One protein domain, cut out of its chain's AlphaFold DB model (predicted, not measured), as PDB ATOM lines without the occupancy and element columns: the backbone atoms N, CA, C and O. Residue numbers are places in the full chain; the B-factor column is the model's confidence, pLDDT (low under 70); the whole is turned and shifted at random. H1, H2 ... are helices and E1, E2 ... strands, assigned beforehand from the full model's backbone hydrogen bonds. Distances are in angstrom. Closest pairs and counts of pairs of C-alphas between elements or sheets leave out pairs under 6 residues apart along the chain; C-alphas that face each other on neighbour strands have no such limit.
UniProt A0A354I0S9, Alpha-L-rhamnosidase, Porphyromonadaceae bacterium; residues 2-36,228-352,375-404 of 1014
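AT A GLANCE: This is residues 2 to 36, 228 to 352 and 375 to 404 of the 1014 residues of the protein "Alpha-L-rhamnosidase" of Porphyromonadaceae bacterium (UniProt A0A354I0S9). Two sheets lie face to face as a sandwich, a twisted, curled sheet of five strands and a smaller one of three; the long helix H1 crosses over the other face of the larger sheet, and its residues 2 to 11 stick out free. Long stretches with no named element, among them residues 305 to 321 and 375 to 399, lie between these parts along the chain. The 190 printed residues include two named helices and nine named strands, in the order H1 E1 E2 E3 E4 E5 H2 E6 E7 E8 E9; the class is mixed, with under half of the residues, 89, in named elements. The larger sheet, E7 E6 E2 E4 E9, is mixed and the smaller, E1 E5 E3, antiparallel. The whole is compact, with a radius of gyration of the C-alphas of 17.3 A and spans of 55 by 51 by 30 A.

HOW THE PARTS SIT: The larger sheet runs from edge strand E7, residues 336 to 340, through E6, residues 322 to 331, E2, residues 238 to 248, and E4, residues 275 to 282, to edge strand E9, residues 400 to 403. E6 and E7 form a hairpin, with N 329 and O 337 2.8 A apart. E6 and E2 are antiparallel, with N 242 and O 328 at 2.9 A. E4 is staggered: its residues 279 to 282 pair antiparallel with E2, N 281 and O 243 at 2.9 A, and its residues 275 to 278 parallel with E9, N 276 and O 400 at 2.9 A. In the smaller sheet, E5, residues 290 to 299, is antiparallel to E1, residues 228 to 232, N 230 and O 292 at 2.9 A, and to E3, residues 250 to 255, N 252 and O 297 at 3.0 A. The facing parts of the sandwich are 10.2 A centre to centre. H1, residues 2 to 24, makes two layers with the larger sheet, a helix on one face: its height over the sheet is 10.1 A, and it lies only just over E4, with 3 C-alphas, across the strands at 76 degrees on the local plane. The closest C-alphas of H1 and E9 are those of Cys 20 and Phe 401, 6.5 A. H2, residues 301 to 304, only grazes both sheets. E8, residues 347 to 349, pairs with no named strand. Every O i to N i+4 pair of H1 is within hydrogen-bond range; H2 is too short for one.

IN THESE COORDINATES: H1 begins at C-alpha 2, (-107.304, 29.363, -19.785), and is 31.3 A long. E2 measures 30.4 A, E5 and E6 29.9 A each. E9 ends at C-alpha 403, (-114.165, 11.103, -27.139).

THE WHOLE: Residues 37 to 227 and 353 to 374 are not printed, with C-alpha gaps of 21.4 A and 7.4 A. The links E3 to E4 and H2 to E6 are long. Residues 2 to 26 have pLDDT under 70.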
ATOM      1  N   THR A   2    -106.863  30.437 -20.704       30.81
ATOM      2  CA  THR A   2    -107.304  29.363 -19.785       30.81
ATOM      3  C   THR A   2    -108.828  29.296 -19.616       30.81
ATOM      4  O   THR A   2    -109.398  28.217 -19.674       30.81
ATOM      5  N   GLU A   3    -109.513  30.444 -19.529       26.92
ATOM      6  CA  GLU A   3    -110.987  30.494 -19.529       26.92
ATOM      7  C   GLU A   3    -111.604  30.056 -20.861       26.92
ATOM      8  O   GLU A   3    -112.584  29.326 -20.859       26.92
ATOM      9  N   LEU A   4    -111.003  30.417 -22.001       31.66
ATOM     10  CA  LEU A   4    -111.466  29.950 -23.313       31.66
ATOM     11  C   LEU A   4    -111.286  28.432 -23.460       31.66
ATOM     12  O   LEU A   4    -112.154  27.765 -24.007       31.66
ATOM     13  N   ARG A   5    -110.185  27.887 -22.926       32.41
ATOM     14  CA  ARG A   5    -109.906  26.445 -22.876       32.41
ATOM     15  C   ARG A   5    -110.905  25.721 -21.971       32.41
ATOM     16  O   ARG A   5    -111.407  24.679 -22.359       32.41
ATOM     17  N   ASN A   6    -111.271  26.312 -20.832       30.20
ATOM     18  CA  ASN A   6    -112.292  25.776 -19.928       30.20
ATOM     19  C   ASN A   6    -113.712  25.869 -20.511       30.20
ATOM     20  O   ASN A   6    -114.505  24.955 -20.308       30.20
ATOM     21  N   ILE A   7    -114.029  26.919 -21.275       33.34
ATOM     22  CA  ILE A   7    -115.302  27.051 -22.003       33.34
ATOM     23  C   ILE A   7    -115.367  26.041 -23.156       33.34
ATOM     24  O   ILE A   7    -116.389  25.381 -23.311       33.34
ATOM     25  N   LEU A   8    -114.279  25.849 -23.914       33.94
ATOM     26  CA  LEU A   8    -114.191  24.803 -24.940       33.94
ATOM     27  C   LEU A   8    -114.268  23.396 -24.332       33.94
ATOM     28  O   LEU A   8    -115.007  22.568 -24.849       33.94
ATOM     29  N   CYS A   9    -113.581  23.132 -23.217       33.94
ATOM     30  CA  CYS A   9    -113.703  21.875 -22.473       33.94
ATOM     31  C   CYS A   9    -115.121  21.670 -21.928       33.94
ATOM     32  O   CYS A   9    -115.621  20.554 -21.978       33.94
ATOM     33  N   GLY A  10    -115.794  22.729 -21.465       27.95
ATOM     34  CA  GLY A  10    -117.189  22.696 -21.018       27.95
ATOM     35  C   GLY A  10    -118.187  22.448 -22.155       27.95
ATOM     36  O   GLY A  10    -119.132  21.681 -21.981       27.95
ATOM     37  N   LEU A  11    -117.960  23.026 -23.341       32.19
ATOM     38  CA  LEU A  11    -118.742  22.753 -24.554       32.19
ATOM     39  C   LEU A  11    -118.503  21.331 -25.083       32.19
ATOM     40  O   LEU A  11    -119.465  20.655 -25.438       32.19
ATOM     41  N   LEU A  12    -117.257  20.849 -25.070       37.06
ATOM     42  CA  LEU A  12    -116.909  19.458 -25.380       37.06
ATOM     43  C   LEU A  12    -117.557  18.485 -24.384       37.06
ATOM     44  O   LEU A  12    -118.073  17.452 -24.801       37.06
ATOM     45  N   PHE A  13    -117.628  18.837 -23.096       38.22
ATOM     46  CA  PHE A  13    -118.361  18.068 -22.083       38.22
ATOM     47  C   PHE A  13    -119.872  18.031 -22.360       38.22
ATOM     48  O   PHE A  13    -120.494  16.978 -22.246       38.22
ATOM     49  N   LEU A  14    -120.469  19.155 -22.771       33.75
ATOM     50  CA  LEU A  14    -121.892  19.239 -23.122       33.75
ATOM     51  C   LEU A  14    -122.229  18.453 -24.403       33.75
ATOM     52  O   LEU A  14    -123.265  17.790 -24.448       33.75
ATOM     53  N   ILE A  15    -121.358  18.454 -25.415       42.62
ATOM     54  CA  ILE A  15    -121.528  17.661 -26.648       42.62
ATOM     55  C   ILE A  15    -121.299  16.164 -26.367       42.62
ATOM     56  O   ILE A  15    -122.113  15.336 -26.782       42.62
ATOM     57  N   SER A  16    -120.286  15.825 -25.557       45.25
ATOM     58  CA  SER A  16    -120.062  14.466 -25.037       45.25
ATOM     59  C   SER A  16    -121.276  13.953 -24.259       45.25
ATOM     60  O   SER A  16    -121.670  12.796 -24.406       45.25
ATOM     61  N   SER A  17    -121.944  14.829 -23.499       51.09
ATOM     62  CA  SER A  17    -123.174  14.485 -22.783       51.09
ATOM     63  C   SER A  17    -124.344  14.175 -23.719       51.09
ATOM     64  O   SER A  17    -125.171  13.347 -23.370       51.09
ATOM     65  N   ALA A  18    -124.424  14.771 -24.915       49.09
ATOM     66  CA  ALA A  18    -125.558  14.587 -25.821       49.09
ATOM     67  C   ALA A  18    -125.481  13.276 -26.621       49.09
ATOM     68  O   ALA A  18    -126.508  12.626 -26.806       49.09
ATOM     69  N   VAL A  19    -124.283  12.874 -27.056       53.78
ATOM     70  CA  VAL A  19    -124.046  11.606 -27.772       53.78
ATOM     71  C   VAL A  19    -124.068  10.430 -26.805       53.78
ATOM     72  O   VAL A  19    -124.804   9.473 -27.041       53.78
ATOM     73  N   CYS A  20    -123.356  10.538 -25.677       59.03
ATOM     74  CA  CYS A  20    -123.433   9.550 -24.606       59.03
ATOM     75  C   CYS A  20    -124.880   9.437 -24.108       59.03
ATOM     76  O   CYS A  20    -125.383   8.335 -23.945       59.03
ATOM     77  N   ALA A  21    -125.619  10.549 -23.987       62.59
ATOM     78  CA  ALA A  21    -127.039  10.476 -23.673       62.59
ATOM     79  C   ALA A  21    -127.895   9.895 -24.803       62.59
ATOM     80  O   ALA A  21    -128.847   9.221 -24.474       62.59
ATOM     81  N   ALA A  22    -127.619  10.082 -26.095       61.97
ATOM     82  CA  ALA A  22    -128.395   9.424 -27.159       61.97
ATOM     83  C   ALA A  22    -128.144   7.903 -27.201       61.97
ATOM     84  O   ALA A  22    -129.081   7.118 -27.358       61.97
ATOM     85  N   MET A  23    -126.893   7.486 -26.988       65.19
ATOM     86  CA  MET A  23    -126.502   6.082 -26.832       65.19
ATOM     87  C   MET A  23    -127.118   5.472 -25.561       65.19
ATOM     88  O   MET A  23    -127.689   4.388 -25.615       65.19
ATOM     89  N   ASN A  24    -127.106   6.207 -24.442       63.19
ATOM     90  CA  ASN A  24    -127.643   5.759 -23.151       63.19
ATOM     91  C   ASN A  24    -129.178   5.871 -23.048       63.19
ATOM     92  O   ASN A  24    -129.799   5.066 -22.360       63.19
ATOM     93  N   ARG A  25    -129.816   6.834 -23.731       65.00
ATOM     94  CA  ARG A  25    -131.286   6.965 -23.857       65.00
ATOM     95  C   ARG A  25    -131.869   5.942 -24.834       65.00
ATOM     96  O   ARG A  25    -133.084   5.780 -24.887       65.00
ATOM     97  N   GLY A  26    -131.017   5.242 -25.587       66.50
ATOM     98  CA  GLY A  26    -131.424   4.210 -26.530       66.50
ATOM     99  C   GLY A  26    -131.997   4.739 -27.845       66.50
ATOM    100  O   GLY A  26    -132.782   4.047 -28.489       66.50
ATOM    101  N   GLU A  27    -131.635   5.958 -28.240       82.62
ATOM    102  CA  GLU A  27    -132.022   6.540 -29.532       82.62
ATOM    103  C   GLU A  27    -131.196   5.932 -30.682       82.62
ATOM    104  O   GLU A  27    -131.709   5.728 -31.778       82.62
ATOM    105  N   ALA A  28    -129.931   5.586 -30.416       90.25
ATOM    106  CA  ALA A  28    -129.072   4.808 -31.307       90.25
ATOM    107  C   ALA A  28    -128.872   3.386 -30.760       90.25
ATOM    108  O   ALA A  28    -128.795   3.181 -29.546       90.25
ATOM    109  N   ARG A  29    -128.768   2.399 -31.653       92.62
ATOM    110  CA  ARG A  29    -128.510   0.991 -31.323       92.62
ATOM    111  C   ARG A  29    -127.202   0.519 -31.940       92.62
ATOM    112  O   ARG A  29    -126.805   0.992 -33.005       92.62
ATOM    113  N   TRP A  30    -126.573  -0.451 -31.286       94.44
ATOM    114  CA  TRP A  30    -125.497  -1.239 -31.880       94.44
ATOM    115  C   TRP A  30    -126.086  -2.101 -32.988       94.44
ATOM    116  O   TRP A  30    -126.858  -3.009 -32.701       94.44
ATOM    117  N   ILE A  31    -125.759  -1.807 -34.242       97.19
ATOM    118  CA  ILE A  31    -126.287  -2.518 -35.407       97.19
ATOM    119  C   ILE A  31    -125.207  -3.363 -36.079       97.19
ATOM    120  O   ILE A  31    -124.032  -3.001 -36.090       97.19
ATOM    121  N   GLY A  32    -125.608  -4.491 -36.654       96.88
ATOM    122  CA  GLY A  32    -124.702  -5.413 -37.333       96.88
ATOM    123  C   GLY A  32    -125.448  -6.478 -38.141       96.88
ATOM    124  O   GLY A  32    -126.676  -6.394 -38.285       96.88
ATOM    125  N   PRO A  33    -124.723  -7.483 -38.668       95.81
ATOM    126  CA  PRO A  33    -125.335  -8.626 -39.350       95.81
ATOM    127  C   PRO A  33    -126.231  -9.438 -38.402       95.81
ATOM    128  O   PRO A  33    -126.217  -9.220 -37.193       95.81
ATOM    129  N   ALA A  34    -127.004 -10.404 -38.903       94.12
ATOM    130  CA  ALA A  34    -127.688 -11.395 -38.061       94.12
ATOM    131  C   ALA A  34    -126.708 -12.459 -37.521       94.12
ATOM    132  O   ALA A  34    -125.616 -12.633 -38.059       94.12
ATOM    133  N   GLY A  35    -127.083 -13.167 -36.447       90.38
ATOM    134  CA  GLY A  35    -126.222 -14.182 -35.813       90.38
ATOM    135  C   GLY A  35    -125.860 -15.352 -36.733       90.38
ATOM    136  O   GLY A  35    -124.757 -15.874 -36.649       90.38
ATOM    137  N   ASP A  36    -126.739 -15.699 -37.673       89.50
ATOM    138  CA  ASP A  36    -126.476 -16.753 -38.656       89.50
ATOM    139  C   ASP A  36    -125.629 -16.279 -39.848       89.50
ATOM    140  O   ASP A  36    -125.281 -17.098 -40.691       89.50
ATOM    141  N   THR A 228    -127.097   2.938 -45.040       98.12
ATOM    142  CA  THR A 228    -128.418   3.577 -45.019       98.12
ATOM    143  C   THR A 228    -128.457   4.763 -45.985       98.12
ATOM    144  O   THR A 228    -127.417   5.204 -46.478       98.12
ATOM    145  N   VAL A 229    -129.654   5.281 -46.257       97.94
ATOM    146  CA  VAL A 229    -129.859   6.510 -47.028       97.94
ATOM    147  C   VAL A 229    -130.533   7.532 -46.127       97.94
ATOM    148  O   VAL A 229    -131.578   7.256 -45.543       97.94
ATOM    149  N   ILE A 230    -129.933   8.715 -46.033       96.12
ATOM    150  CA  ILE A 230    -130.511   9.869 -45.349       96.12
ATOM    151  C   ILE A 230    -130.919  10.918 -46.381       96.12
ATOM    152  O   ILE A 230    -130.186  11.172 -47.336       96.12
ATOM    153  N   THR A 231    -132.071  11.553 -46.183       96.94
ATOM    154  CA  THR A 231    -132.588  12.567 -47.112       96.94
ATOM    155  C   THR A 231    -132.558  13.942 -46.459       96.94
ATOM    156  O   THR A 231    -133.170  14.150 -45.404       96.94
ATOM    157  N   LEU A 232    -131.851  14.885 -47.086       96.38
ATOM    158  CA  LEU A 232    -131.821  16.285 -46.667       96.38
ATOM    159  C   LEU A 232    -132.961  17.069 -47.348       96.38
ATOM    160  O   LEU A 232    -133.170  16.892 -48.552       96.38
ATOM    161  N   PRO A 233    -133.695  17.940 -46.626       93.88
ATOM    162  CA  PRO A 233    -134.819  18.680 -47.186       93.88
ATOM    163  C   PRO A 233    -134.386  19.634 -48.298       93.88
ATOM    164  O   PRO A 233    -133.400  20.359 -48.154       93.88
ATOM    165  N   ALA A 234    -135.178  19.679 -49.369       90.50
ATOM    166  CA  ALA A 234    -134.933  20.591 -50.475       90.50
ATOM    167  C   ALA A 234    -134.967  22.059 -50.017       90.50
ATOM    168  O   ALA A 234    -135.798  22.449 -49.191       90.50
ATOM    169  N   GLY A 235    -134.063  22.874 -50.562       88.81
ATOM    170  CA  GLY A 235    -133.978  24.309 -50.266       88.81
ATOM    171  C   GLY A 235    -133.415  24.687 -48.888       88.81
ATOM    172  O   GLY A 235    -133.356  25.879 -48.582       88.81
ATOM    173  N   LYS A 236    -132.974  23.727 -48.061       93.75
ATOM    174  CA  LYS A 236    -132.230  24.016 -46.825       93.75
ATOM    175  C   LYS A 236    -130.723  23.933 -47.051       93.75
ATOM    176  O   LYS A 236    -130.222  22.937 -47.563       93.75
ATOM    177  N   VAL A 237    -129.993  24.959 -46.614       94.56
ATOM    178  CA  VAL A 237    -128.527  25.016 -46.728       94.56
ATOM    179  C   VAL A 237    -127.896  24.463 -45.455       94.56
ATOM    180  O   VAL A 237    -128.212  24.930 -44.360       94.56
ATOM    181  N   VAL A 238    -127.023  23.465 -45.599       96.56
ATOM    182  CA  VAL A 238    -126.253  22.890 -44.487       96.56
ATOM    183  C   VAL A 238    -125.238  23.923 -43.993       96.56
ATOM    184  O   VAL A 238    -124.444  24.436 -44.775       96.56
ATOM    185  N   GLU A 239    -125.281  24.228 -42.699       96.38
ATOM    186  CA  GLU A 239    -124.283  25.041 -41.994       96.38
ATOM    187  C   GLU A 239    -123.146  24.158 -41.468       96.38
ATOM    188  O   GLU A 239    -121.974  24.470 -41.657       96.38
ATOM    189  N   SER A 240    -123.491  23.034 -40.836       97.06
ATOM    190  CA  SER A 240    -122.533  22.036 -40.366       97.06
ATOM    191  C   SER A 240    -123.167  20.649 -40.337       97.06
ATOM    192  O   SER A 240    -124.388  20.509 -40.214       97.06
ATOM    193  N   ALA A 241    -122.347  19.605 -40.436       97.00
ATOM    194  CA  ALA A 241    -122.805  18.238 -40.268       97.00
ATOM    195  C   ALA A 241    -121.714  17.362 -39.656       97.00
ATOM    196  O   ALA A 241    -120.584  17.344 -40.130       97.00
ATOM    197  N   GLU A 242    -122.072  16.614 -38.619       96.19
ATOM    198  CA  GLU A 242    -121.140  15.811 -37.831       96.19
ATOM    199  C   GLU A 242    -121.618  14.359 -37.744       96.19
ATOM    200  O   GLU A 242    -122.806  14.100 -37.532       96.19
ATOM    201  N   ALA A 243    -120.688  13.414 -37.868       95.94
ATOM    202  CA  ALA A 243    -120.895  12.001 -37.574       95.94
ATOM    203  C   ALA A 243    -120.131  11.627 -36.302       95.94
ATOM    204  O   ALA A 243    -118.904  11.535 -36.336       95.94
ATOM    205  N   THR A 244    -120.842  11.378 -35.200       95.06
ATOM    206  CA  THR A 244    -120.238  10.844 -33.973       95.06
ATOM    207  C   THR A 244    -120.468   9.343 -33.873       95.06
ATOM    208  O   THR A 244    -121.609   8.899 -33.729       95.06
ATOM    209  N   VAL A 245    -119.398   8.555 -33.987       96.12
ATOM    210  CA  VAL A 245    -119.471   7.122 -34.300       96.12
ATOM    211  C   VAL A 245    -118.406   6.293 -33.576       96.12
ATOM    212  O   VAL A 245    -117.332   6.791 -33.228       96.12
ATOM    213  N   THR A 246    -118.694   5.007 -33.372       96.31
ATOM    214  CA  THR A 246    -117.725   3.996 -32.918       96.31
ATOM    215  C   THR A 246    -118.138   2.589 -33.369       96.31
ATOM    216  O   THR A 246    -119.238   2.386 -33.893       96.31
ATOM    217  N   ALA A 247    -117.259   1.611 -33.163       97.12
ATOM    218  CA  ALA A 247    -117.489   0.211 -33.484       97.12
ATOM    219  C   ALA A 247    -117.044  -0.722 -32.348       97.12
ATOM    220  O   ALA A 247    -116.129  -0.423 -31.583       97.12
ATOM    221  N   ARG A 248    -117.692  -1.884 -32.270       96.69
ATOM    222  CA  ARG A 248    -117.140  -3.107 -31.686       96.69
ATOM    223  C   ARG A 248    -116.481  -3.850 -32.842       96.69
ATOM    224  O   ARG A 248    -117.188  -4.389 -33.691       96.69
ATOM    225  N   GLY A 249    -115.160  -3.765 -32.924       96.06
ATOM    226  CA  GLY A 249    -114.384  -4.034 -34.136       96.06
ATOM    227  C   GLY A 249    -113.667  -2.768 -34.578       96.06
ATOM    228  O   GLY A 249    -113.511  -1.842 -33.786       96.06
ATOM    229  N   ILE A 250    -113.270  -2.713 -35.845       97.44
ATOM    230  CA  ILE A 250    -112.800  -1.479 -36.486       97.44
ATOM    231  C   ILE A 250    -113.703  -1.105 -37.661       97.44
ATOM    232  O   ILE A 250    -114.384  -1.976 -38.209       97.44
ATOM    233  N   TYR A 251    -113.730   0.176 -38.031       98.00
ATOM    234  CA  TYR A 251    -114.604   0.684 -39.091       98.00
ATOM    235  C   TYR A 251    -113.900   1.619 -40.083       98.00
ATOM    236  O   TYR A 251    -112.994   2.364 -39.718       98.00
ATOM    237  N   ASP A 252    -114.385   1.622 -41.329       97.81
ATOM    238  CA  ASP A 252    -114.129   2.667 -42.330       97.81
ATOM    239  C   ASP A 252    -115.486   3.242 -42.789       97.81
ATOM    240  O   ASP A 252    -116.350   2.508 -43.276       97.81
ATOM    241  N   LEU A 253    -115.706   4.541 -42.549       98.19
ATOM    242  CA  LEU A 253    -116.964   5.250 -42.817       98.19
ATOM    243  C   LEU A 253    -116.845   6.047 -44.118       98.19
ATOM    244  O   LEU A 253    -115.912   6.828 -44.299       98.19
ATOM    245  N   SER A 254    -117.841   5.914 -44.989       98.38
ATOM    246  CA  SER A 254    -117.957   6.669 -46.234       98.38
ATOM    247  C   SER A 254    -119.320   7.345 -46.371       98.38
ATOM    248  O   SER A 254    -120.350   6.794 -45.981       98.38
ATOM    249  N   VAL A 255    -119.329   8.524 -46.990       98.56
ATOM    250  CA  VAL A 255    -120.529   9.271 -47.378       98.56
ATOM    251  C   VAL A 255    -120.504   9.448 -48.890       98.56
ATOM    252  O   VAL A 255    -119.517   9.920 -49.447       98.56
ATOM    253  N   ASN A 256    -121.570   9.024 -49.572       97.75
ATOM    254  CA  ASN A 256    -121.688   9.075 -51.034       97.75
ATOM    255  C   ASN A 256    -120.499   8.432 -51.782       97.75
ATOM    256  O   ASN A 256    -120.115   8.878 -52.860       97.75
ATOM    257  N   GLY A 257    -119.918   7.371 -51.209       95.06
ATOM    258  CA  GLY A 257    -118.765   6.657 -51.770       95.06
ATOM    259  C   GLY A 257    -117.403   7.306 -51.498       95.06
ATOM    260  O   GLY A 257    -116.384   6.758 -51.914       95.06
ATOM    261  N   THR A 258    -117.358   8.439 -50.793       97.75
ATOM    262  CA  THR A 258    -116.121   9.092 -50.355       97.75
ATOM    263  C   THR A 258    -115.872   8.796 -48.881       97.75
ATOM    264  O   THR A 258    -116.755   9.009 -48.050       97.75
ATOM    265  N   ARG A 259    -114.673   8.307 -48.548       96.69
ATOM    266  CA  ARG A 259    -114.275   8.071 -47.154       96.69
ATOM    267  C   ARG A 259    -114.277   9.374 -46.367       96.69
ATOM    268  O   ARG A 259    -113.874  10.416 -46.874       96.69
ATOM    269  N   VAL A 260    -114.697   9.287 -45.114       97.69
ATOM    270  CA  VAL A 260    -114.726  10.421 -44.185       97.69
ATOM    271  C   VAL A 260    -113.323  10.775 -43.681       97.69
ATOM    272  O   VAL A 260    -113.054  11.924 -43.348       97.69
ATOM    273  N   THR A 261    -112.413   9.800 -43.641       95.38
ATOM    274  CA  THR A 261    -111.041   9.966 -43.151       95.38
ATOM    275  C   THR A 261    -110.103   8.945 -43.790       95.38
ATOM    276  O   THR A 261    -110.521   7.840 -44.137       95.38
ATOM    277  N   ASP A 262    -108.827   9.308 -43.918       94.56
ATOM    278  CA  ASP A 262    -107.759   8.399 -44.356       94.56
ATOM    279  C   ASP A 262    -107.046   7.712 -43.178       94.56
ATOM    280  O   ASP A 262    -106.229   6.813 -43.388       94.56
ATOM    281  N   ASP A 263    -107.372   8.086 -41.937       95.75
ATOM    282  CA  ASP A 263    -106.865   7.421 -40.735       95.75
ATOM    283  C   ASP A 263    -107.274   5.938 -40.702       95.75
ATOM    284  O   ASP A 263    -108.277   5.532 -41.290       95.75
ATOM    285  N   TYR A 264    -106.483   5.124 -40.011       97.25
ATOM    286  CA  TYR A 264    -106.638   3.676 -39.926       97.25
ATOM    287  C   TYR A 264    -107.144   3.251 -38.540       97.25
ATOM    288  O   TYR A 264    -106.900   3.916 -37.536       97.25
ATOM    289  N   PHE A 265    -107.798   2.088 -38.499       96.56
ATOM    290  CA  PHE A 265    -108.067   1.298 -37.287       96.56
ATOM    291  C   PHE A 265    -108.904   1.974 -36.194       96.56
ATOM    292  O   PHE A 265    -108.781   1.626 -35.020       96.56
ATOM    293  N   TYR A 266    -109.799   2.894 -36.548       96.38
ATOM    294  CA  TYR A 266    -110.767   3.401 -35.579       96.38
ATOM    295  C   TYR A 266    -111.696   2.289 -35.070       96.38
ATOM    296  O   TYR A 266    -112.157   1.492 -35.887       96.38
ATOM    297  N   PRO A 267    -112.011   2.241 -33.758       95.19
ATOM    298  CA  PRO A 267    -111.803   3.296 -32.759       95.19
ATOM    299  C   PRO A 267    -110.513   3.186 -31.917       95.19
ATOM    300  O   PRO A 267    -110.432   3.763 -30.838       95.19
ATOM    301  N   GLY A 268    -109.510   2.431 -32.372       94.38
ATOM    302  CA  GLY A 268    -108.306   2.149 -31.589       94.38
ATOM    303  C   GLY A 268    -108.521   1.084 -30.509       94.38
ATOM    304  O   GLY A 268    -109.613   0.552 -30.348       94.38
ATOM    305  N   SER A 269    -107.451   0.752 -29.786       94.62
ATOM    306  CA  SER A 269    -107.394  -0.319 -28.788       94.62
ATOM    307  C   SER A 269    -107.471   0.225 -27.359       94.62
ATOM    308  O   SER A 269    -106.590   0.958 -26.901       94.62
ATOM    309  N   THR A 270    -108.521  -0.167 -26.639       95.12
ATOM    310  CA  THR A 270    -108.738   0.113 -25.212       95.12
ATOM    311  C   THR A 270    -109.309  -1.115 -24.507       95.12
ATOM    312  O   THR A 270    -109.608  -2.130 -25.136       95.12
ATOM    313  N   GLN A 271    -109.466  -1.045 -23.182       95.31
ATOM    314  CA  GLN A 271    -110.188  -2.072 -22.435       95.31
ATOM    315  C   GLN A 271    -111.694  -1.827 -22.617       95.31
ATOM    316  O   GLN A 271    -112.312  -1.125 -21.817       95.31
ATOM    317  N   TYR A 272    -112.278  -2.341 -23.708       94.69
ATOM    318  CA  TYR A 272    -113.607  -1.929 -24.200       94.69
ATOM    319  C   TYR A 272    -114.764  -2.125 -23.208       94.69
ATOM    320  O   TYR A 272    -115.776  -1.435 -23.311       94.69
ATOM    321  N   ASN A 273    -114.645  -3.035 -22.233       93.62
ATOM    322  CA  ASN A 273    -115.661  -3.200 -21.186       93.62
ATOM    323  C   ASN A 273    -115.602  -2.116 -20.095       93.62
ATOM    324  O   ASN A 273    -116.487  -2.054 -19.243       93.62
ATOM    325  N   LYS A 274    -114.565  -1.271 -20.113       94.38
ATOM    326  CA  LYS A 274    -114.350  -0.149 -19.194       94.38
ATOM    327  C   LYS A 274    -114.372   1.188 -19.917       94.38
ATOM    328  O   LYS A 274    -115.195   2.026 -19.576       94.38
ATOM    329  N   THR A 275    -113.528   1.360 -20.932       93.69
ATOM    330  CA  THR A 275    -113.433   2.588 -21.729       93.69
ATOM    331  C   THR A 275    -113.615   2.250 -23.205       93.69
ATOM    332  O   THR A 275    -112.837   1.475 -23.761       93.69
ATOM    333  N   HIS A 276    -114.600   2.868 -23.860       93.25
ATOM    334  CA  HIS A 276    -114.863   2.704 -25.295       93.25
ATOM    335  C   HIS A 276    -114.773   4.061 -25.997       93.25
ATOM    336  O   HIS A 276    -115.523   4.985 -25.678       93.25
ATOM    337  N   LEU A 277    -113.844   4.204 -26.943       93.81
ATOM    338  CA  LEU A 277    -113.618   5.482 -27.621       93.81
ATOM    339  C   LEU A 277    -114.622   5.712 -28.753       93.81
ATOM    340  O   LEU A 277    -115.057   4.771 -29.418       93.81
ATOM    341  N   TYR A 278    -114.984   6.970 -28.988       93.62
ATOM    342  CA  TYR A 278    -115.766   7.397 -30.145       93.62
ATOM    343  C   TYR A 278    -115.125   8.594 -30.845       93.62
ATOM    344  O   TYR A 278    -114.402   9.387 -30.242       93.62
ATOM    345  N   HIS A 279    -115.446   8.766 -32.124       94.06
ATOM    346  CA  HIS A 279    -114.908   9.837 -32.962       94.06
ATOM    347  C   HIS A 279    -116.030  10.717 -33.470       94.06
ATOM    348  O   HIS A 279    -117.106  10.209 -33.766       94.06
ATOM    349  N   THR A 280    -115.766  12.015 -33.601       93.81
ATOM    350  CA  THR A 280    -116.657  12.947 -34.296       93.81
ATOM    351  C   THR A 280    -115.961  13.437 -35.552       93.81
ATOM    352  O   THR A 280    -114.867  13.992 -35.467       93.81
ATOM    353  N   HIS A 281    -116.595  13.222 -36.699       95.44
ATOM    354  CA  HIS A 281    -116.080  13.620 -38.004       95.44
ATOM    355  C   HIS A 281    -116.954  14.704 -38.619       95.44
ATOM    356  O   HIS A 281    -118.179  14.613 -38.542       95.44
ATOM    357  N   ASP A 282    -116.335  15.683 -39.276       96.31
ATOM    358  CA  ASP A 282    -117.051  16.618 -40.145       96.31
ATOM    359  C   ASP A 282    -117.415  15.912 -41.456       96.31
ATOM    360  O   ASP A 282    -116.546  15.442 -42.191       96.31
ATOM    361  N   ILE A 283    -118.714  15.817 -41.730       97.81
ATOM    362  CA  ILE A 283    -119.255  15.201 -42.943       97.81
ATOM    363  C   ILE A 283    -119.949  16.216 -43.851       97.81
ATOM    364  O   ILE A 283    -120.417  15.835 -44.924       97.81
ATOM    365  N   ALA A 284    -120.018  17.495 -43.466       97.38
ATOM    366  CA  ALA A 284    -120.695  18.523 -44.255       97.38
ATOM    367  C   ALA A 284    -120.182  18.607 -45.704       97.38
ATOM    368  O   ALA A 284    -121.021  18.654 -46.605       97.38
ATOM    369  N   PRO A 285    -118.857  18.533 -45.973       97.19
ATOM    370  CA  PRO A 285    -118.333  18.608 -47.337       97.19
ATOM    371  C   PRO A 285    -118.731  17.432 -48.240       97.19
ATOM    372  O   PRO A 285    -118.574  17.519 -49.456       97.19
ATOM    373  N   LEU A 286    -119.206  16.325 -47.661       97.75
ATOM    374  CA  LEU A 286    -119.536  15.090 -48.380       97.75
ATOM    375  C   LEU A 286    -121.037  14.947 -48.659       97.75
ATOM    376  O   LEU A 286    -121.454  14.041 -49.389       97.75
ATOM    377  N   LEU A 287    -121.854  15.822 -48.068       97.25
ATOM    378  CA  LEU A 287    -123.300  15.818 -48.227       97.25
ATOM    379  C   LEU A 287    -123.732  16.599 -49.472       97.25
ATOM    380  O   LEU A 287    -123.113  17.576 -49.887       97.25
ATOM    381  N   ARG A 288    -124.859  16.181 -50.040       94.94
ATOM    382  CA  ARG A 288    -125.558  16.851 -51.141       94.94
ATOM    383  C   ARG A 288    -127.039  17.016 -50.809       94.94
ATOM    384  O   ARG A 288    -127.560  16.344 -49.924       94.94
ATOM    385  N   GLU A 289    -127.728  17.899 -51.521       93.75
ATOM    386  CA  GLU A 289    -129.188  18.018 -51.416       93.75
ATOM    387  C   GLU A 289    -129.877  16.689 -51.787       93.75
ATOM    388  O   GLU A 289    -129.429  15.981 -52.693       93.75
ATOM    389  N   GLY A 290    -130.963  16.343 -51.086       96.31
ATOM    390  CA  GLY A 290    -131.676  15.082 -51.286       96.31
ATOM    391  C   GLY A 290    -130.975  13.882 -50.640       96.31
ATOM    392  O   GLY A 290    -130.540  13.954 -49.488       96.31
ATOM    393  N   ASP A 291    -130.918  12.764 -51.361       97.62
ATOM    394  CA  ASP A 291    -130.465  11.475 -50.832       97.62
ATOM    395  C   ASP A 291    -128.937  11.369 -50.737       97.62
ATOM    396  O   ASP A 291    -128.191  11.575 -51.708       97.62
ATOM    397  N   ASN A 292    -128.484  10.960 -49.556       98.12
ATOM    398  CA  ASN A 292    -127.092  10.714 -49.218       98.12
ATOM    399  C   ASN A 292    -126.937   9.301 -48.671       98.12
ATOM    400  O   ASN A 292    -127.621   8.920 -47.722       98.12
ATOM    401  N   THR A 293    -126.010   8.535 -49.238       98.12
ATOM    402  CA  THR A 293    -125.711   7.183 -48.757       98.12
ATOM    403  C   THR A 293    -124.622   7.247 -47.699       98.12
ATOM    404  O   THR A 293    -123.537   7.762 -47.967       98.12
ATOM    405  N   LEU A 294    -124.889   6.683 -46.526       98.50
ATOM    406  CA  LEU A 294    -123.878   6.413 -45.507       98.50
ATOM    407  C   LEU A 294    -123.518   4.930 -45.589       98.50
ATOM    408  O   LEU A 294    -124.423   4.096 -45.530       98.50
ATOM    409  N   SER A 295    -122.232   4.608 -45.702       98.00
ATOM    410  CA  SER A 295    -121.727   3.230 -45.741       98.00
ATOM    411  C   SER A 295    -120.622   3.026 -44.712       98.00
ATOM    412  O   SER A 295    -119.779   3.901 -44.529       98.00
ATOM    413  N   VAL A 296    -120.602   1.864 -44.062       98.38
ATOM    414  CA  VAL A 296    -119.591   1.486 -43.070       98.38
ATOM    415  C   VAL A 296    -119.099   0.080 -43.368       98.38
ATOM    416  O   VAL A 296    -119.876  -0.868 -43.283       98.38
ATOM    417  N   GLN A 297    -117.814  -0.073 -43.667       98.44
ATOM    418  CA  GLN A 297    -117.170  -1.385 -43.682       98.44
ATOM    419  C   GLN A 297    -116.660  -1.690 -42.272       98.44
ATOM    420  O   GLN A 297    -115.938  -0.878 -41.693       98.44
ATOM    421  N   LEU A 298    -117.046  -2.839 -41.720       98.50
ATOM    422  CA  LEU A 298    -116.562  -3.340 -40.434       98.50
ATOM    423  C   LEU A 298    -115.523  -4.438 -40.644       98.50
ATOM    424  O   LEU A 298    -115.582  -5.134 -41.652       98.50
ATOM    425  N   ALA A 299    -114.621  -4.619 -39.681       97.62
ATOM    426  CA  ALA A 299    -113.711  -5.761 -39.599       97.62
ATOM    427  C   ALA A 299    -113.383  -6.107 -38.137       97.62
ATOM    428  O   ALA A 299    -113.842  -5.430 -37.211       97.62
ATOM    429  N   GLU A 300    -112.604  -7.170 -37.919       95.81
ATOM    430  CA  GLU A 300    -112.429  -7.766 -36.591       95.81
ATOM    431  C   GLU A 300    -111.754  -6.834 -35.569       95.81
ATOM    432  O   GLU A 300    -112.178  -6.764 -34.410       95.81
ATOM    433  N   GLY A 301    -110.721  -6.106 -36.007       95.88
ATOM    434  CA  GLY A 301    -109.861  -5.293 -35.149       95.88
ATOM    435  C   GLY A 301    -109.375  -6.030 -33.894       95.88
ATOM    436  O   GLY A 301    -109.264  -7.253 -33.855       95.88
ATOM    437  N   TRP A 302    -109.153  -5.276 -32.815       95.25
ATOM    438  CA  TRP A 302    -108.836  -5.850 -31.500       95.25
ATOM    439  C   TRP A 302    -110.051  -6.448 -30.774       95.25
ATOM    440  O   TRP A 302    -109.887  -7.028 -29.710       95.25
ATOM    441  N   TRP A 303    -111.272  -6.282 -31.297       95.19
ATOM    442  CA  TRP A 303    -112.497  -6.743 -30.635       95.19
ATOM    443  C   TRP A 303    -112.679  -8.257 -30.759       95.19
ATOM    444  O   TRP A 303    -112.732  -8.967 -29.752       95.19
ATOM    445  N   SER A 304    -112.765  -8.728 -32.007       93.06
ATOM    446  CA  SER A 304    -113.029 -10.129 -32.345       93.06
ATOM    447  C   SER A 304    -111.811 -10.840 -32.953       93.06
ATOM    448  O   SER A 304    -111.807 -12.056 -33.106       93.06
ATOM    449  N   GLY A 305    -110.759 -10.099 -33.305       90.75
ATOM    450  CA  GLY A 305    -109.566 -10.683 -33.906       90.75
ATOM    451  C   GLY A 305    -108.673 -11.440 -32.933       90.75
ATOM    452  O   GLY A 305    -108.899 -11.487 -31.716       90.75
ATOM    453  N   GLY A 306    -107.611 -12.022 -33.487       86.00
ATOM    454  CA  GLY A 306    -106.502 -12.540 -32.697       86.00
ATOM    455  C   GLY A 306    -105.869 -11.403 -31.897       86.00
ATOM    456  O   GLY A 306    -105.410 -10.419 -32.467       86.00
ATOM    457  N   SER A 307    -105.868 -11.525 -30.568       83.12
ATOM    458  CA  SER A 307    -105.318 -10.490 -29.683       83.12
ATOM    459  C   SER A 307    -103.946 -10.845 -29.112       83.12
ATOM    460  O   SER A 307    -103.354 -10.004 -28.457       83.12
ATOM    461  N   THR A 308    -103.458 -12.085 -29.274       90.06
ATOM    462  CA  THR A 308    -102.203 -12.570 -28.661       90.06
ATOM    463  C   THR A 308    -101.774 -13.944 -29.201       90.06
ATOM    464  O   THR A 308    -102.493 -14.559 -29.989       90.06
ATOM    465  N   PHE A 309    -100.628 -14.449 -28.732       89.31
ATOM    466  CA  PHE A 309    -100.077 -15.778 -29.001       89.31
ATOM    467  C   PHE A 309    -100.838 -16.908 -28.292       89.31
ATOM    468  O   PHE A 309    -100.657 -18.081 -28.605       89.31
ATOM    469  N   VAL A 310    -101.727 -16.572 -27.361       91.31
ATOM    470  CA  VAL A 310    -102.651 -17.519 -26.727       91.31
ATOM    471  C   VAL A 310    -103.918 -17.617 -27.578       91.31
ATOM    472  O   VAL A 310    -104.727 -16.689 -27.595       91.31
ATOM    473  N   GLY A 311    -104.115 -18.719 -28.301       89.50
ATOM    474  CA  GLY A 311    -105.247 -18.841 -29.228       89.50
ATOM    475  C   GLY A 311    -106.620 -18.858 -28.544       89.50
ATOM    476  O   GLY A 311    -107.606 -18.423 -29.134       89.50
ATOM    477  N   GLU A 312    -106.690 -19.204 -27.255       89.19
ATOM    478  CA  GLU A 312    -107.887 -19.074 -26.417       89.19
ATOM    479  C   GLU A 312    -108.369 -17.623 -26.295       89.19
ATOM    480  O   GLU A 312    -109.528 -17.394 -25.948       89.19
ATOM    481  N   ASN A 313    -107.496 -16.645 -26.545       88.81
ATOM    482  CA  ASN A 313    -107.786 -15.212 -26.519       88.81
ATOM    483  C   ASN A 313    -108.171 -14.654 -27.905       88.81
ATOM    484  O   ASN A 313    -108.261 -13.439 -28.060       88.81
ATOM    485  N   TRP A 314    -108.432 -15.503 -28.904       90.38
ATOM    486  CA  TRP A 314    -109.149 -15.072 -30.107       90.38
ATOM    487  C   TRP A 314    -110.581 -14.665 -29.752       90.38
ATOM    488  O   TRP A 314    -111.201 -15.284 -28.886       90.38
ATOM    489  N   ASN A 315    -111.122 -13.641 -30.414       91.25
ATOM    490  CA  ASN A 315    -112.386 -13.012 -30.026       91.25
ATOM    491  C   ASN A 315    -112.382 -12.504 -28.572       91.25
ATOM    492  O   ASN A 315    -113.321 -12.755 -27.815       91.25
ATOM    493  N   PHE A 316    -111.293 -11.848 -28.150       92.44
ATOM    494  CA  PHE A 316    -111.019 -11.556 -26.738       92.44
ATOM    495  C   PHE A 316    -112.184 -10.866 -26.013       92.44
ATOM    496  O   PHE A 316    -112.555 -11.287 -24.909       92.44
ATOM    497  N   PHE A 317    -112.757  -9.837 -26.642       94.62
ATOM    498  CA  PHE A 317    -113.833  -9.019 -26.082       94.62
ATOM    499  C   PHE A 317    -115.218  -9.520 -26.457       94.62
ATOM    500  O   PHE A 317    -116.122  -9.524 -25.623       94.62
ATOM    501  N   GLY A 318    -115.383  -9.952 -27.699       94.50
ATOM    502  CA  GLY A 318    -116.638 -10.468 -28.206       94.50
ATOM    503  C   GLY A 318    -116.497 -10.974 -29.629       94.50
ATOM    504  O   GLY A 318    -115.483 -10.757 -30.284       94.50
ATOM    505  N   ASP A 319    -117.528 -11.651 -30.111       93.25
ATOM    506  CA  ASP A 319    -117.468 -12.399 -31.369       93.25
ATOM    507  C   ASP A 319    -118.395 -11.856 -32.465       93.25
ATOM    508  O   ASP A 319    -118.611 -12.491 -33.500       93.25
ATOM    509  N   ARG A 320    -118.937 -10.649 -32.256       93.69
ATOM    510  CA  ARG A 320    -119.802  -9.955 -33.218       93.69
ATOM    511  C   ARG A 320    -119.353  -8.521 -33.452       93.69
ATOM    512  O   ARG A 320    -119.310  -7.736 -32.503       93.69
ATOM    513  N   GLN A 321    -119.090  -8.163 -34.710       95.56
ATOM    514  CA  GLN A 321    -118.840  -6.771 -35.079       95.56
ATOM    515  C   GLN A 321    -120.151  -5.987 -35.099       95.56
ATOM    516  O   GLN A 321    -121.193  -6.487 -35.533       95.56
ATOM    517  N   SER A 322    -120.106  -4.745 -34.629       97.19
ATOM    518  CA  SER A 322    -121.258  -3.846 -34.689       97.19
ATOM    519  C   SER A 322    -120.842  -2.385 -34.676       97.19
ATOM    520  O   SER A 322    -119.751  -2.034 -34.234       97.19
ATOM    521  N   PHE A 323    -121.737  -1.536 -35.163       98.06
ATOM    522  CA  PHE A 323    -121.539  -0.103 -35.310       98.06
ATOM    523  C   PHE A 323    -122.625   0.663 -34.567       98.06
ATOM    524  O   PHE A 323    -123.772   0.219 -34.501       98.06
ATOM    525  N   ILE A 324    -122.280   1.828 -34.041       95.81
ATOM    526  CA  ILE A 324    -123.241   2.748 -33.441       95.81
ATOM    527  C   ILE A 324    -122.854   4.179 -33.800       95.81
ATOM    528  O   ILE A 324    -121.672   4.531 -33.840       95.81
ATOM    529  N   GLY A 325    -123.854   5.012 -34.074       94.69
ATOM    530  CA  GLY A 325    -123.598   6.361 -34.548       94.69
ATOM    531  C   GLY A 325    -124.782   7.302 -34.432       94.69
ATOM    532  O   GLY A 325    -125.944   6.893 -34.514       94.69
ATOM    533  N   VAL A 326    -124.454   8.582 -34.273       94.50
ATOM    534  CA  VAL A 326    -125.383   9.708 -34.343       94.50
ATOM    535  C   VAL A 326    -124.853  10.698 -35.374       94.50
ATOM    536  O   VAL A 326    -123.711  11.143 -35.290       94.50
ATOM    537  N   PHE A 327    -125.697  11.058 -36.333       94.81
ATOM    538  CA  PHE A 327    -125.378  11.987 -37.413       94.81
ATOM    539  C   PHE A 327    -126.235  13.235 -37.233       94.81
ATOM    540  O   PHE A 327    -127.461  13.138 -37.225       94.81
ATOM    541  N   THR A 328    -125.615  14.398 -37.054       95.19
ATOM    542  CA  THR A 328    -126.318  15.665 -36.808       95.19
ATOM    543  C   THR A 328    -126.058  16.626 -37.954       95.19
ATOM    544  O   THR A 328    -124.907  16.935 -38.227       95.19
ATOM    545  N   VAL A 329    -127.115  17.138 -38.584       97.06
ATOM    546  CA  VAL A 329    -127.056  18.173 -39.626       97.06
ATOM    547  C   VAL A 329    -127.709  19.440 -39.088       97.06
ATOM    548  O   VAL A 329    -128.858  19.406 -38.644       97.06
ATOM    549  N   ARG A 330    -126.982  20.554 -39.113       97.25
ATOM    550  CA  ARG A 330    -127.479  21.888 -38.764       97.25
ATOM    551  C   ARG A 330    -127.618  22.707 -40.034       97.25
ATOM    552  O   ARG A 330    -126.740  22.669 -40.894       97.25
ATOM    553  N   TYR A 331    -128.718  23.433 -40.147       97.19
ATOM    554  CA  TYR A 331    -129.011  24.277 -41.298       97.19
ATOM    555  C   TYR A 331    -128.883  25.753 -40.935       97.19
ATOM    556  O   TYR A 331    -129.082  26.137 -39.785       97.19
ATOM    557  N   THR A 332    -128.640  26.594 -41.937       96.94
ATOM    558  CA  THR A 332    -128.492  28.051 -41.764       96.94
ATOM    559  C   THR A 332    -129.762  28.753 -41.262       96.94
ATOM    560  O   THR A 332    -129.691  29.882 -40.785       96.94
ATOM    561  N   ASP A 333    -130.923  28.092 -41.336       95.44
ATOM    562  CA  ASP A 333    -132.189  28.551 -40.740       95.44
ATOM    563  C   ASP A 333    -132.292  28.254 -39.224       95.44
ATOM    564  O   ASP A 333    -133.312  28.552 -38.601       95.44
ATOM    565  N   GLY A 334    -131.254  27.653 -38.630       94.75
ATOM    566  CA  GLY A 334    -131.175  27.256 -37.224       94.75
ATOM    567  C   GLY A 334    -131.813  25.900 -36.902       94.75
ATOM    568  O   GLY A 334    -131.731  25.440 -35.760       94.75
ATOM    569  N   SER A 335    -132.449  25.235 -37.871       96.06
ATOM    570  CA  SER A 335    -133.030  23.904 -37.666       96.06
ATOM    571  C   SER A 335    -131.965  22.800 -37.638       96.06
ATOM    572  O   SER A 335    -130.867  22.944 -38.177       96.06
ATOM    573  N   VAL A 336    -132.290  21.677 -36.988       94.81
ATOM    574  CA  VAL A 336    -131.379  20.536 -36.806       94.81
ATOM    575  C   VAL A 336    -132.092  19.239 -37.167       94.81
ATOM    576  O   VAL A 336    -133.184  18.981 -36.662       94.81
ATOM    577  N   GLN A 337    -131.456  18.405 -37.986       94.81
ATOM    578  CA  GLN A 337    -131.890  17.041 -38.277       94.81
ATOM    579  C   GLN A 337    -130.887  16.046 -37.690       94.81
ATOM    580  O   GLN A 337    -129.678  16.272 -37.741       94.81
ATOM    581  N   ARG A 338    -131.389  14.959 -37.098       93.12
ATOM    582  CA  ARG A 338    -130.562  13.880 -36.548       93.12
ATOM    583  C   ARG A 338    -130.954  12.545 -37.153       93.12
ATOM    584  O   ARG A 338    -132.141  12.273 -37.312       93.12
ATOM    585  N   PHE A 339    -129.953  11.730 -37.447       93.56
ATOM    586  CA  PHE A 339    -130.102  10.347 -37.879       93.56
ATOM    587  C   PHE A 339    -129.315   9.448 -36.931       93.56
ATOM    588  O   PHE A 339    -128.267   9.841 -36.413       93.56
ATOM    589  N   HIS A 340    -129.819   8.242 -36.707       93.88
ATOM    590  CA  HIS A 340    -129.264   7.306 -35.739       93.88
ATOM    591  C   HIS A 340    -129.047   5.941 -36.387       93.88
ATOM    592  O   HIS A 340    -129.632   5.610 -37.423       93.88
ATOM    593  N   THR A 341    -128.216   5.115 -35.763       95.25
ATOM    594  CA  THR A 341    -128.147   3.692 -36.093       95.25
ATOM    595  C   THR A 341    -129.380   2.967 -35.554       95.25
ATOM    596  O   THR A 341    -129.423   2.562 -34.393       95.25
ATOM    597  N   VAL A 342    -130.405   2.823 -36.395       92.38
ATOM    598  CA  VAL A 342    -131.671   2.155 -36.054       92.38
ATOM    599  C   VAL A 342    -131.768   0.817 -36.802       92.38
ATOM    600  O   VAL A 342    -131.572   0.784 -38.023       92.38
ATOM    601  N   PRO A 343    -132.071  -0.307 -36.119       91.88
ATOM    602  CA  PRO A 343    -132.302  -1.585 -36.785       91.88
ATOM    603  C   PRO A 343    -133.400  -1.458 -37.847       91.88
ATOM    604  O   PRO A 343    -134.372  -0.733 -37.656       91.88
ATOM    605  N   ARG A 344    -133.280  -2.196 -38.952       89.50
ATOM    606  CA  ARG A 344    -134.182  -2.154 -40.125       89.50
ATOM    607  C   ARG A 344    -134.184  -0.873 -40.973       89.50
ATOM    608  O   ARG A 344    -134.609  -0.956 -42.119       89.50
ATOM    609  N   GLU A 345    -133.698   0.261 -40.471       95.38
ATOM    610  CA  GLU A 345    -133.418   1.461 -41.292       95.38
ATOM    611  C   GLU A 345    -132.019   1.407 -41.920       95.38
ATOM    612  O   GLU A 345    -131.735   2.033 -42.944       95.38
ATOM    613  N   TRP A 346    -131.147   0.605 -41.317       97.94
ATOM    614  CA  TRP A 346    -129.866   0.208 -41.872       97.94
ATOM    615  C   TRP A 346    -129.952  -1.192 -42.470       97.94
ATOM    616  O   TRP A 346    -130.707  -2.048 -42.004       97.94
ATOM    617  N   PHE A 347    -129.128  -1.433 -43.482       98.25
ATOM    618  CA  PHE A 347    -128.995  -2.712 -44.167       98.25
ATOM    619  C   PHE A 347    -127.551  -3.183 -44.103       98.25
ATOM    620  O   PHE A 347    -126.644  -2.358 -44.118       98.25
ATOM    621  N   TYR A 348    -127.334  -4.494 -44.074       97.94
ATOM    622  CA  TYR A 348    -126.011  -5.099 -44.135       97.94
ATOM    623  C   TYR A 348    -125.867  -6.054 -45.316       97.94
ATOM    624  O   TYR A 348    -126.853  -6.614 -45.800       97.94
ATOM    625  N   SER A 349    -124.626  -6.272 -45.738       97.31
ATOM    626  CA  SER A 349    -124.236  -7.303 -46.694       97.31
ATOM    627  C   SER A 349    -122.967  -8.003 -46.207       97.31
ATOM    628  O   SER A 349    -122.063  -7.361 -45.674       97.31
ATOM    629  N   THR A 350    -122.903  -9.317 -46.406       96.62
ATOM    630  CA  THR A 350    -121.719 -10.164 -46.160       96.62
ATOM    631  C   THR A 350    -121.181 -10.757 -47.464       96.62
ATOM    632  O   THR A 350    -120.497 -11.775 -47.457       96.62
ATOM    633  N   ASP A 351    -121.503 -10.111 -48.585       95.25
ATOM    634  CA  ASP A 351    -121.065 -10.487 -49.934       95.25
ATOM    635  C   ASP A 351    -120.131  -9.413 -50.527       95.25
ATOM    636  O   ASP A 351    -119.899  -9.370 -51.732       95.25
ATOM    637  N   GLY A 352    -119.635  -8.500 -49.681       95.81
ATOM    638  CA  GLY A 352    -118.796  -7.368 -50.072       95.81
ATOM    639  C   GLY A 352    -117.372  -7.756 -50.495       95.81
ATOM    640  O   GLY A 352    -116.974  -8.923 -50.378       95.81
ATOM    641  N   ARG A 375    -125.521  -8.498 -55.046       92.00
ATOM    642  CA  ARG A 375    -125.258  -8.323 -53.613       92.00
ATOM    643  C   ARG A 375    -126.553  -8.336 -52.812       92.00
ATOM    644  O   ARG A 375    -127.441  -7.500 -53.016       92.00
ATOM    645  N   VAL A 376    -126.624  -9.229 -51.830       94.31
ATOM    646  CA  VAL A 376    -127.788  -9.327 -50.955       94.31
ATOM    647  C   VAL A 376    -127.641  -8.324 -49.816       94.31
ATOM    648  O   VAL A 376    -126.670  -8.344 -49.057       94.31
ATOM    649  N   TRP A 377    -128.636  -7.445 -49.692       95.81
ATOM    650  CA  TRP A 377    -128.761  -6.493 -48.593       95.81
ATOM    651  C   TRP A 377    -129.912  -6.910 -47.684       95.81
ATOM    652  O   TRP A 377    -131.067  -6.955 -48.108       95.81
ATOM    653  N   LYS A 378    -129.596  -7.212 -46.427       97.44
ATOM    654  CA  LYS A 378    -130.558  -7.632 -45.403       97.44
ATOM    655  C   LYS A 378    -130.744  -6.508 -44.380       97.44
ATOM    656  O   LYS A 378    -129.791  -5.776 -44.130       97.44
ATOM    657  N   PRO A 379    -131.926  -6.337 -43.768       97.94
ATOM    658  CA  PRO A 379    -132.099  -5.386 -42.670       97.94
ATOM    659  C   PRO A 379    -131.129  -5.686 -41.519       97.94
ATOM    660  O   PRO A 379    -131.074  -6.821 -41.050       97.94
ATOM    661  N   ALA A 380    -130.391  -4.682 -41.045       97.75
ATOM    662  CA  ALA A 380    -129.513  -4.815 -39.886       97.75
ATOM    663  C   ALA A 380    -130.312  -5.080 -38.608       97.75
ATOM    664  O   ALA A 380    -131.439  -4.595 -38.444       97.75
ATOM    665  N   VAL A 381    -129.707  -5.845 -37.701       96.56
ATOM    666  CA  VAL A 381    -130.288  -6.186 -36.399       96.56
ATOM    667  C   VAL A 381    -129.533  -5.483 -35.286       96.56
ATOM    668  O   VAL A 381    -128.382  -5.082 -35.459       96.56
ATOM    669  N   GLU A 382    -130.175  -5.366 -34.131       95.38
ATOM    670  CA  GLU A 382    -129.483  -4.963 -32.915       95.38
ATOM    671  C   GLU A 382    -128.542  -6.080 -32.438       95.38
ATOM    672  O   GLU A 382    -128.925  -7.249 -32.359       95.38
ATOM    673  N   VAL A 383    -127.302  -5.716 -32.119       94.31
ATOM    674  CA  VAL A 383    -126.277  -6.612 -31.580       94.31
ATOM    675  C   VAL A 383    -126.200  -6.397 -30.070       94.31
ATOM    676  O   VAL A 383    -125.466  -5.543 -29.566       94.31
ATOM    677  N   ALA A 384    -127.012  -7.169 -29.347       89.69
ATOM    678  CA  ALA A 384    -127.079  -7.128 -27.891       89.69
ATOM    679  C   ALA A 384    -125.734  -7.507 -27.258       89.69
ATOM    680  O   ALA A 384    -125.034  -8.387 -27.748       89.69
ATOM    681  N   ILE A 385    -125.372  -6.859 -26.153       88.44
ATOM    682  CA  ILE A 385    -124.090  -7.106 -25.487       88.44
ATOM    683  C   ILE A 385    -124.047  -8.504 -24.842       88.44
ATOM    684  O   ILE A 385    -123.121  -9.264 -25.111       88.44
ATOM    685  N   ASP A 386    -125.108  -8.891 -24.127       86.38
ATOM    686  CA  ASP A 386    -125.169 -10.078 -23.256       86.38
ATOM    687  C   ASP A 386    -124.855 -11.415 -23.946       86.38
ATOM    688  O   ASP A 386    -124.356 -12.337 -23.309       86.38
ATOM    689  N   SER A 387    -125.137 -11.537 -25.247       87.38
ATOM    690  CA  SER A 387    -124.934 -12.775 -26.015       87.38
ATOM    691  C   SER A 387    -123.705 -12.751 -26.927       87.38
ATOM    692  O   SER A 387    -123.526 -13.657 -27.739       87.38
ATOM    693  N   THR A 388    -122.912 -11.680 -26.884       93.44
ATOM    694  CA  THR A 388    -121.855 -11.419 -27.883       93.44
ATOM    695  C   THR A 388    -120.516 -11.084 -27.269       93.44
ATOM    696  O   THR A 388    -119.500 -11.172 -27.954       93.44
ATOM    697  N   VAL A 389    -120.508 -10.707 -25.992       94.88
ATOM    698  CA  VAL A 389    -119.289 -10.396 -25.264       94.88
ATOM    699  C   VAL A 389    -118.804 -11.587 -24.473       94.88
ATOM    700  O   VAL A 389    -119.569 -12.425 -23.995       94.88
ATOM    701  N   ASN A 390    -117.499 -11.621 -24.289       92.38
ATOM    702  CA  ASN A 390    -116.872 -12.540 -23.383       92.38
ATOM    703  C   ASN A 390    -116.942 -11.989 -21.949       92.38
ATOM    704  O   ASN A 390    -116.278 -11.011 -21.592       92.38
ATOM    705  N   THR A 391    -117.724 -12.650 -21.100       90.75
ATOM    706  CA  THR A 391    -117.909 -12.262 -19.695       90.75
ATOM    707  C   THR A 391    -116.676 -12.525 -18.828       90.75
ATOM    708  O   THR A 391    -116.585 -11.983 -17.729       90.75
ATOM    709  N   THR A 392    -115.680 -13.285 -19.310       89.12
ATOM    710  CA  THR A 392    -114.425 -13.492 -18.565       89.12
ATOM    711  C   THR A 392    -113.503 -12.270 -18.580       89.12
ATOM    712  O   THR A 392    -112.621 -12.183 -17.732       89.12
ATOM    713  N   VAL A 393    -113.723 -11.301 -19.483       88.81
ATOM    714  CA  VAL A 393    -113.024  -9.994 -19.460       88.81
ATOM    715  C   VAL A 393    -113.491  -9.134 -18.277       88.81
ATOM    716  O   VAL A 393    -112.781  -8.240 -17.819       88.81
ATOM    717  N   GLY A 394    -114.680  -9.421 -17.746       89.56
ATOM    718  CA  GLY A 394    -115.272  -8.735 -16.609       89.56
ATOM    719  C   GLY A 394    -116.667  -8.208 -16.917       89.56
ATOM    720  O   GLY A 394    -117.334  -8.645 -17.853       89.56
ATOM    721  N   ASP A 395    -117.107  -7.266 -16.089       90.12
ATOM    722  CA  ASP A 395    -118.416  -6.632 -16.222       90.12
ATOM    723  C   ASP A 395    -118.469  -5.678 -17.425       90.12
ATOM    724  O   ASP A 395    -117.496  -4.975 -17.707       90.12
ATOM    725  N   TRP A 396    -119.628  -5.658 -18.080       90.56
ATOM    726  CA  TRP A 396    -119.966  -4.857 -19.256       90.56
ATOM    727  C   TRP A 396    -121.114  -3.863 -18.986       90.56
ATOM    728  O   TRP A 396    -121.538  -3.150 -19.894       90.56
ATOM    729  N   GLY A 397    -121.626  -3.799 -17.750       84.06
ATOM    730  CA  GLY A 397    -122.740  -2.926 -17.370       84.06
ATOM    731  C   GLY A 397    -122.386  -1.441 -17.209       84.06
ATOM    732  O   GLY A 397    -123.288  -0.607 -17.173       84.06
ATOM    733  N   ALA A 398    -121.097  -1.094 -17.121       82.12
ATOM    734  CA  ALA A 398    -120.622   0.264 -16.838       82.12
ATOM    735  C   ALA A 398    -119.481   0.694 -17.780       82.12
ATOM    736  O   ALA A 398    -118.356   0.927 -17.344       82.12
ATOM    737  N   ILE A 399    -119.785   0.781 -19.078       88.62
ATOM    738  CA  ILE A 399    -118.843   1.248 -20.106       88.62
ATOM    739  C   ILE A 399    -118.813   2.781 -20.120       88.62
ATOM    740  O   ILE A 399    -119.848   3.430 -20.283       88.62
ATOM    741  N   ASP A 400    -117.622   3.359 -20.001       90.00
ATOM    742  CA  ASP A 400    -117.377   4.786 -20.172       90.00
ATOM    743  C   ASP A 400    -117.081   5.106 -21.644       90.00
ATOM    744  O   ASP A 400    -116.017   4.779 -22.179       90.00
ATOM    745  N   PHE A 401    -118.043   5.743 -22.315       88.56
ATOM    746  CA  PHE A 401    -117.861   6.239 -23.676       88.56
ATOM    747  C   PHE A 401    -117.135   7.578 -23.659       88.56
ATOM    748  O   PHE A 401    -117.695   8.590 -23.228       88.56
ATOM    749  N   ARG A 402    -115.917   7.608 -24.204       89.19
ATOM    750  CA  ARG A 402    -115.085   8.815 -24.230       89.19
ATOM    751  C   ARG A 402    -114.803   9.284 -25.655       89.19
ATOM    752  O   ARG A 402    -114.598   8.446 -26.533       89.19
ATOM    753  N   PRO A 403    -114.744  10.606 -25.901       89.75
ATOM    754  CA  PRO A 403    -114.165  11.103 -27.139       89.75
ATOM    755  C   PRO A 403    -112.740  10.566 -27.283       89.75
ATOM    756  O   PRO A 403    -112.027  10.471 -26.289       89.75
ATOM    757  N   SER A 404    -112.336  10.235 -28.502       86.12
ATOM    758  CA  SER A 404    -110.985   9.782 -28.838       86.12
ATOM    759  C   SER A 404    -109.905  10.800 -28.438       86.12
ATOM    760  O   SER A 404    -110.071  12.014 -28.599       86.12
TER     761      SER A 404